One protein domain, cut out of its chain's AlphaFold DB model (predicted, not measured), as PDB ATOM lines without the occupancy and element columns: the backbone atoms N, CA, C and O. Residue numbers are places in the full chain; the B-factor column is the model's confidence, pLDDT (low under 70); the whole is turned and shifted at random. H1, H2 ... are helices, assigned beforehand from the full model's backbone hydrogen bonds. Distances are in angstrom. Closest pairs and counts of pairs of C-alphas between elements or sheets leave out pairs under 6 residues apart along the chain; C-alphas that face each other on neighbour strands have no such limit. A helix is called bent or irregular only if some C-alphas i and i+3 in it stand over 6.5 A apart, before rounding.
ATOM      1  N   SER A  16       1.324  17.389  43.414       60.28
ATOM      2  CA  SER A  16       1.657  18.732  42.941       60.28
ATOM      3  C   SER A  16       0.701  19.144  41.816       60.28
ATOM      4  O   SER A  16      -0.145  18.357  41.391       60.28
ATOM      5  N   GLU A  17       0.860  20.361  41.287       58.59
ATOM      6  CA  GLU A  17       0.112  20.832  40.109       58.59
ATOM      7  C   GLU A  17       0.287  19.918  38.877       58.59
ATOM      8  O   GLU A  17      -0.572  19.905  38.000       58.59
ATOM      9  N   GLY A  18       1.356  19.111  38.834       56.56
ATOM     10  CA  GLY A  18       1.630  18.134  37.774       56.56
ATOM     11  C   GLY A  18       1.147  16.702  38.048       56.56
ATOM     12  O   GLY A  18       1.448  15.816  37.257       56.56
ATOM     13  N   GLY A  19       0.431  16.437  39.146       62.38
ATOM     14  CA  GLY A  19       0.024  15.078  39.536       62.38
ATOM     15  C   GLY A  19       0.828  14.542  40.723       62.38
ATOM     16  O   GLY A  19       1.173  15.304  41.623       62.38
ATOM     17  N   LEU A  20       1.086  13.233  40.782       67.94
ATOM     18  CA  LEU A  20       1.762  12.599  41.927       67.94
ATOM     19  C   LEU A  20       3.210  13.126  42.073       67.94
ATOM     20  O   LEU A  20       3.975  13.108  41.116       67.94
ATOM     21  N   MET A  21       3.585  13.611  43.261       66.81
ATOM     22  CA  MET A  21       4.930  14.124  43.574       66.81
ATOM     23  C   MET A  21       5.977  13.017  43.688       66.81
ATOM     24  O   MET A  21       7.126  13.241  43.324       66.81
ATOM     25  N   PHE A  22       5.585  11.850  44.198       68.81
ATOM     26  CA  PHE A  22       6.453  10.678  44.288       68.81
ATOM     27  C   PHE A  22       6.222   9.814  43.062       68.81
ATOM     28  O   PHE A  22       5.172   9.193  42.923       68.81
ATOM     29  N   SER A  23       7.182   9.790  42.150       66.75
ATOM     30  CA  SER A  23       7.070   9.003  40.922       66.75
ATOM     31  C   SER A  23       7.307   7.510  41.152       66.75
ATOM     32  O   SER A  23       6.909   6.699  40.310       66.75
ATOM     33  N   GLU A  24       7.925   7.130  42.276       77.75
ATOM     34  CA  GLU A  24       8.322   5.751  42.545       77.75
ATOM     35  C   GLU A  24       7.582   5.112  43.733       77.75
ATOM     36  O   GLU A  24       7.440   5.734  44.788       77.75
ATOM     37  N   PRO A  25       7.134   3.840  43.617       80.06
ATOM     38  CA  PRO A  25       6.411   3.162  44.694       80.06
ATOM     39  C   PRO A  25       7.270   2.984  45.950       80.06
ATOM     40  O   PRO A  25       6.762   2.971  47.064       80.06
ATOM     41  N   GLU A  26       8.582   2.862  45.767       81.06
ATOM     42  CA  GLU A  26       9.566   2.681  46.834       81.06
ATOM     43  C   GLU A  26       9.628   3.903  47.761       81.06
ATOM     44  O   GLU A  26       9.713   3.744  48.978       81.06
ATOM     45  N   GLU A  27       9.512   5.113  47.205       77.06
ATOM     46  CA  GLU A  27       9.487   6.366  47.968       77.06
ATOM     47  C   GLU A  27       8.213   6.471  48.814       77.06
ATOM     48  O   GLU A  27       8.266   6.850  49.983       77.06
ATOM     49  N   LEU A  28       7.071   6.059  48.253       76.56
ATOM     50  CA  LEU A  28       5.788   6.029  48.960       76.56
ATOM     51  C   LEU A  28       5.821   5.074  50.159       76.56
ATOM     52  O   LEU A  28       5.361   5.424  51.246       76.56
ATOM     53  N   ILE A  29       6.384   3.880  49.969       82.12
ATOM     54  CA  ILE A  29       6.528   2.877  51.030       82.12
ATOM     55  C   ILE A  29       7.500   3.377  52.106       82.12
ATOM     56  O   ILE A  29       7.218   3.228  53.293       82.12
ATOM     57  N   ALA A  30       8.629   3.973  51.713       77.62
ATOM     58  CA  ALA A  30       9.649   4.443  52.648       77.62
ATOM     59  C   ALA A  30       9.171   5.619  53.515       77.62
ATOM     60  O   ALA A  30       9.423   5.618  54.719       77.62
ATOM     61  N   GLU A  31       8.472   6.592  52.925       76.88
ATOM     62  CA  GLU A  31       8.026   7.797  53.638       76.88
ATOM     63  C   GLU A  31       6.717   7.601  54.403       76.88
ATOM     64  O   GLU A  31       6.544   8.136  55.500       76.88
ATOM     65  N   PHE A  32       5.778   6.827  53.850       75.19
ATOM     66  CA  PHE A  32       4.431   6.712  54.416       75.19
ATOM     67  C   PHE A  32       4.112   5.331  54.976       75.19
ATOM     68  O   PHE A  32       3.068   5.166  55.602       75.19
ATOM     69  N   GLY A  33       4.977   4.334  54.779       80.00
ATOM     70  CA  GLY A  33       4.726   2.973  55.254       80.00
ATOM     71  C   GLY A  33       3.502   2.315  54.610       80.00
ATOM     72  O   GLY A  33       2.973   1.354  55.166       80.00
ATOM     73  N   VAL A  34       3.036   2.838  53.469       84.12
ATOM     74  CA  VAL A  34       1.907   2.272  52.721       84.12
ATOM     75  C   VAL A  34       2.299   0.955  52.056       84.12
ATOM     76  O   VAL A  34       3.474   0.673  51.811       84.12
ATOM     77  N   SER A  35       1.306   0.132  51.751       88.38
ATOM     78  CA  SER A  35       1.479  -1.143  51.076       88.38
ATOM     79  C   SER A  35       2.020  -0.962  49.653       88.38
ATOM     80  O   SER A  35       1.715   0.008  48.957       88.38
ATOM     81  N   LEU A  36       2.799  -1.944  49.183       85.94
ATOM     82  CA  LEU A  36       3.307  -1.972  47.805       85.94
ATOM     83  C   LEU A  36       2.173  -1.952  46.769       85.94
ATOM     84  O   LEU A  36       2.323  -1.378  45.694       85.94
ATOM     85  N   GLU A  37       1.038  -2.574  47.084       89.62
ATOM     86  CA  GLU A  37      -0.145  -2.555  46.226       89.62
ATOM     87  C   GLU A  37      -0.691  -1.128  46.082       89.62
ATOM     88  O   GLU A  37      -0.803  -0.625  44.964       89.62
ATOM     89  N   LEU A  38      -0.927  -0.433  47.200       86.31
ATOM     90  CA  LEU A  38      -1.416   0.945  47.180       86.31
ATOM     91  C   LEU A  38      -0.419   1.901  46.509       86.31
ATOM     92  O   LEU A  38      -0.826   2.783  45.757       86.31
ATOM     93  N   ALA A  39       0.880   1.711  46.733       85.31
ATOM     94  CA  ALA A  39       1.924   2.510  46.097       85.31
ATOM     95  C   ALA A  39       1.930   2.363  44.561       85.31
ATOM     96  O   ALA A  39       2.065   3.355  43.842       85.31
ATOM     97  N   ASN A  40       1.727   1.147  44.043       86.19
ATOM     98  CA  ASN A  40       1.612   0.907  42.600       86.19
ATOM     99  C   ASN A  40       0.332   1.507  42.007       86.19
ATOM    100  O   ASN A  40       0.368   2.063  40.905       86.19
ATOM    101  N   ASP A  41      -0.782   1.434  42.734       86.75
ATOM    102  CA  ASP A  41      -2.051   2.013  42.290       86.75
ATOM    103  C   ASP A  41      -1.978   3.547  42.232       86.75
ATOM    104  O   ASP A  41      -2.435   4.159  41.264       86.75
ATOM    105  N   LEU A  42      -1.329   4.174  43.222       82.50
ATOM    106  CA  LEU A  42      -1.058   5.614  43.234       82.50
ATOM    107  C   LEU A  42      -0.189   6.031  42.047       82.50
ATOM    108  O   LEU A  42      -0.536   6.985  41.352       82.50
ATOM    109  N   LYS A  43       0.903   5.301  41.781       82.75
ATOM    110  CA  LYS A  43       1.780   5.556  40.627       82.75
ATOM    111  C   LYS A  43       1.021   5.439  39.308       82.75
ATOM    112  O   LYS A  43       1.105   6.332  38.469       82.75
ATOM    113  N   THR A  44       0.253   4.365  39.140       84.81
ATOM    114  CA  THR A  44      -0.529   4.110  37.921       84.81
ATOM    115  C   THR A  44      -1.524   5.232  37.655       84.81
ATOM    116  O   THR A  44      -1.609   5.733  36.534       84.81
ATOM    117  N   TRP A  45      -2.235   5.670  38.693       83.62
ATOM    118  CA  TRP A  45      -3.129   6.817  38.602       83.62
ATOM    119  C   TRP A  45      -2.359   8.105  38.264       83.62
ATOM    120  O   TRP A  45      -2.736   8.816  37.335       83.62
ATOM    121  N   GLY A  46      -1.236   8.365  38.945       75.75
ATOM    122  CA  GLY A  46      -0.411   9.562  38.759       75.75
ATOM    123  C   GLY A  46       0.140   9.708  37.340       75.75
ATOM    124  O   GLY A  46       0.067  10.793  36.768       75.75
ATOM    125  N   CYS A  47       0.603   8.616  36.727       80.06
ATOM    126  CA  CYS A  47       1.052   8.605  35.331       80.06
ATOM    127  C   CYS A  47      -0.067   8.948  34.329       80.06
ATOM    128  O   CYS A  47       0.218   9.395  33.219       80.06
ATOM    129  N   GLY A  48      -1.333   8.730  34.694       74.50
ATOM    130  CA  GLY A  48      -2.493   9.044  33.858       74.50
ATOM    131  C   GLY A  48      -2.994  10.487  33.980       74.50
ATOM    132  O   GLY A  48      -3.787  10.911  33.139       74.50
ATOM    133  N   TRP A  49      -2.532  11.240  34.984       71.44
ATOM    134  CA  TRP A  49      -3.112  12.526  35.381       71.44
ATOM    135  C   TRP A  49      -3.119  13.575  34.267       71.44
ATOM    136  O   TRP A  49      -4.172  14.133  33.953       71.44
ATOM    137  N   GLU A  50      -1.979  13.805  33.609       69.69
ATOM    138  CA  GLU A  50      -1.860  14.825  32.553       69.69
ATOM    139  C   GLU A  50      -2.871  14.624  31.412       69.69
ATOM    140  O   GLU A  50      -3.307  15.585  30.784       69.69
ATOM    141  N   HIS A  51      -3.284  13.378  31.171       76.56
ATOM    142  CA  HIS A  51      -4.162  13.004  30.063       76.56
ATOM    143  C   HIS A  51      -5.618  12.764  30.489       76.56
ATOM    144  O   HIS A  51      -6.507  12.739  29.634       76.56
ATOM    145  N   ARG A  52      -5.870  12.550  31.787       72.25
ATOM    146  CA  ARG A  52      -7.184  12.156  32.325       72.25
ATOM    147  C   ARG A  52      -7.753  13.107  33.374       72.25
ATOM    148  O   ARG A  52      -8.877  12.889  33.819       72.25
ATOM    149  N   SER A  53      -7.029  14.160  33.752       68.06
ATOM    150  CA  SER A  53      -7.535  15.169  34.691       68.06
ATOM    151  C   SER A  53      -8.876  15.762  34.228       68.06
ATOM    152  O   SER A  53      -9.080  16.050  33.046       68.06
ATOM    153  N   GLY A  54      -9.822  15.890  35.164       64.69
ATOM    154  CA  GLY A  54     -11.182  16.369  34.899       64.69
ATOM    155  C   GLY A  54     -12.123  15.340  34.258       64.69
ATOM    156  O   GLY A  54     -13.267  15.679  33.945       64.69
ATOM    157  N   GLN A  55     -11.676  14.096  34.045       74.06
ATOM    158  CA  GLN A  55     -12.567  13.005  33.657       74.06
ATOM    159  C   GLN A  55     -13.226  12.390  34.912       74.06
ATOM    160  O   GLN A  55     -12.522  12.053  35.867       74.06
ATOM    161  N   PRO A  56     -14.562  12.199  34.932       70.88
ATOM    162  CA  PRO A  56     -15.284  11.755  36.133       70.88
ATOM    163  C   PRO A  56     -14.836  10.401  36.699       70.88
ATOM    164  O   PRO A  56     -14.931  10.154  37.900       70.88
ATOM    165  N   ASP A  57     -14.388   9.499  35.830       74.25
ATOM    166  CA  ASP A  57     -13.842   8.190  36.182       74.25
ATOM    167  C   ASP A  57     -12.484   8.319  36.882       74.25
ATOM    168  O   ASP A  57     -12.246   7.661  37.893       74.25
ATOM    169  N   HIS A  58     -11.630   9.221  36.402       71.12
ATOM    170  CA  HIS A  58     -10.320   9.476  36.985       71.12
ATOM    171  C   HIS A  58     -10.406  10.143  38.368       71.12
ATOM    172  O   HIS A  58      -9.658   9.784  39.284       71.12
ATOM    173  N   ASP A  59     -11.374  11.041  38.559       69.81
ATOM    174  CA  ASP A  59     -11.651  11.660  39.862       69.81
ATOM    175  C   ASP A  59     -12.254  10.647  40.855       69.81
ATOM    176  O   ASP A  59     -11.910  10.628  42.043       69.81
ATOM    177  N   ALA A  60     -13.109   9.734  40.376       71.94
ATOM    178  CA  ALA A  60     -13.646   8.643  41.190       71.94
ATOM    179  C   ALA A  60     -12.553   7.651  41.635       71.94
ATOM    180  O   ALA A  60     -12.569   7.199  42.789       71.94
ATOM    181  N   GLU A  61     -11.591   7.344  40.757       77.69
ATOM    182  CA  GLU A  61     -10.386   6.572  41.088       77.69
ATOM    183  C   GLU A  61      -9.585   7.272  42.201       77.69
ATOM    184  O   GLU A  61      -9.269   6.648  43.221       77.69
ATOM    185  N   ALA A  62      -9.356   8.586  42.080       75.06
ATOM    186  CA  ALA A  62      -8.652   9.385  43.086       75.06
ATOM    187  C   ALA A  62      -9.340   9.324  44.463       75.06
ATOM    188  O   ALA A  62      -8.702   9.088  45.492       75.06
ATOM    189  N   ALA A  63     -10.670   9.456  44.491       74.56
ATOM    190  CA  ALA A  63     -11.467   9.352  45.712       74.56
ATOM    191  C   ALA A  63     -11.366   7.966  46.381       74.56
ATOM    192  O   ALA A  63     -11.481   7.838  47.607       74.56
ATOM    193  N   GLY A  64     -11.207   6.904  45.585       81.06
ATOM    194  CA  GLY A  64     -10.961   5.544  46.066       81.06
ATOM    195  C   GLY A  64      -9.582   5.401  46.709       81.06
ATOM    196  O   GLY A  64      -9.477   4.898  47.831       81.06
ATOM    197  N   LEU A  65      -8.546   5.909  46.041       81.44
ATOM    198  CA  LEU A  65      -7.160   5.870  46.514       81.44
ATOM    199  C   LEU A  65      -6.985   6.632  47.830       81.44
ATOM    200  O   LEU A  65      -6.402   6.102  48.770       81.44
ATOM    201  N   VAL A  66      -7.586   7.818  47.956       77.75
ATOM    202  CA  VAL A  66      -7.554   8.608  49.199       77.75
ATOM    203  C   VAL A  66      -8.194   7.858  50.373       77.75
ATOM    204  O   VAL A  66      -7.690   7.915  51.494       77.75
ATOM    205  N   ARG A  67      -9.292   7.125  50.141       77.50
ATOM    206  CA  ARG A  67      -9.931   6.317  51.192       77.50
ATOM    207  C   ARG A  67      -9.049   5.156  51.642       77.50
ATOM    208  O   ARG A  67      -8.976   4.908  52.843       77.50
ATOM    209  N   ARG A  68      -8.376   4.475  50.708       82.69
ATOM    210  CA  ARG A  68      -7.419   3.397  51.020       82.69
ATOM    211  C   ARG A  68      -6.215   3.931  51.788       82.69
ATOM    212  O   ARG A  68      -5.878   3.386  52.829       82.69
ATOM    213  N   LEU A  69      -5.658   5.052  51.337       79.00
ATOM    214  CA  LEU A  69      -4.536   5.725  51.987       79.00
ATOM    215  C   LEU A  69      -4.881   6.161  53.420       79.00
ATOM    216  O   LEU A  69      -4.089   5.957  54.330       79.00
ATOM    217  N   ASN A  70      -6.092   6.671  53.655       75.44
ATOM    218  CA  ASN A  70      -6.564   6.970  55.010       75.44
ATOM    219  C   ASN A  70      -6.699   5.718  55.894       75.44
ATOM    220  O   ASN A  70      -6.458   5.789  57.096       75.44
ATOM    221  N   GLY A  71      -7.100   4.586  55.309       80.19
ATOM    222  CA  GLY A  71      -7.183   3.309  56.015       80.19
ATOM    223  C   GLY A  71      -5.811   2.765  56.414       80.19
ATOM    224  O   GLY A  71      -5.653   2.296  57.533       80.19
ATOM    225  N   GLU A  72      -4.817   2.860  55.530       80.38
ATOM    226  CA  GLU A  72      -3.459   2.373  55.807       80.38
ATOM    227  C   GLU A  72      -2.665   3.293  56.745       80.38
ATOM    228  O   GLU A  72      -1.826   2.820  57.505       80.38
ATOM    229  N   LEU A  73      -2.967   4.592  56.753       76.25
ATOM    230  CA  LEU A  73      -2.321   5.572  57.634       76.25
ATOM    231  C   LEU A  73      -3.029   5.734  58.995       76.25
ATOM    232  O   LEU A  73      -2.728   6.670  59.741       76.25
ATOM    233  N   ASP A  74      -3.970   4.834  59.305       67.12
ATOM    234  CA  ASP A  74      -4.652   4.630  60.595       67.12
ATOM    235  C   ASP A  74      -5.146   5.921  61.284       67.12
ATOM    236  O   ASP A  74      -5.109   6.081  62.504       67.12
TER     237      ASP A  74
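Overview. This is residues 16 to 74 of the 83 residues of an uncharacterized protein of Nocardioides silvaticus (UniProt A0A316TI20). What shape does the model show at first sight? Two long helices, H2 and H3, make a helical hairpin, nearly side by side, and the short helix H1 packs at a steep angle on residues 36 to 43 of H2, well away from H3. What is it made of? The printed part has 59 residues with three named helices, H1, H2 and H3 in that order along the chain, and no named strand; the class is all helix. How tightly is it gathered? It is compact, with a radius of gyration of the C-alphas of 11.1 A, and the C-alphas span 29 by 20 by 17 A along their three main axes.

Along the chain. What comes first? The printed part begins at Ser 16, and H1 holds residues 25 to 32, starting with C-alpha 25 at (6.411, 3.162, 44.694); it is 10.5 A from first to last C-alpha. Where is H2? It holds residues 36 to 52, starting with C-alpha 36 at (3.307, -1.972, 47.805), and measures 23.4 A. H2 is irregular: C-alphas 47 and 50 are 7.4 A apart, where about 5 A is found in a regular helix, and its line is a rough one. Where does the last helix run? H3 holds residues 56 to 72, measures 24.8 A and ends with C-alpha 72 at (-3.459, 2.373, 55.807).

Arrangement. How does H1 stand to H2? They touch, H2 with residues 36 to 43 alone, and their closest C-alphas are those of Pro 25 and Ala 39, 4.7 A apart. They run opposite ways at a steep tilt of 69 degrees, only just short of about perpendicular. How does H2 stand to H3? They form a hairpin and touch, with a shallow tilt of 25 degrees, opposite ways; their closest C-alphas are those of Arg 52 and His 58, 6.2 A apart. Does H1 reach H3? H1 and H3 are apart. What do the backbone N and O atoms show? In H1 and H3 every O i to N i+4 pair is within hydrogen-bond range; in H2 10 of 13 are.

Size, cuts and confidence. How far does it reach? The two C-alphas farthest apart are those of His 51 and Asp 74, at 31.7 A. Are there cuts or long links? The printed part has no cut, and the links H1 to H2 and H2 to H3 are both tight, with 3 residues each. Where is confidence low? The mean pLDDT of the printed part is 76.1, and residues 16 to 23, 50, 53 to 54, 59 and 74 are under 70.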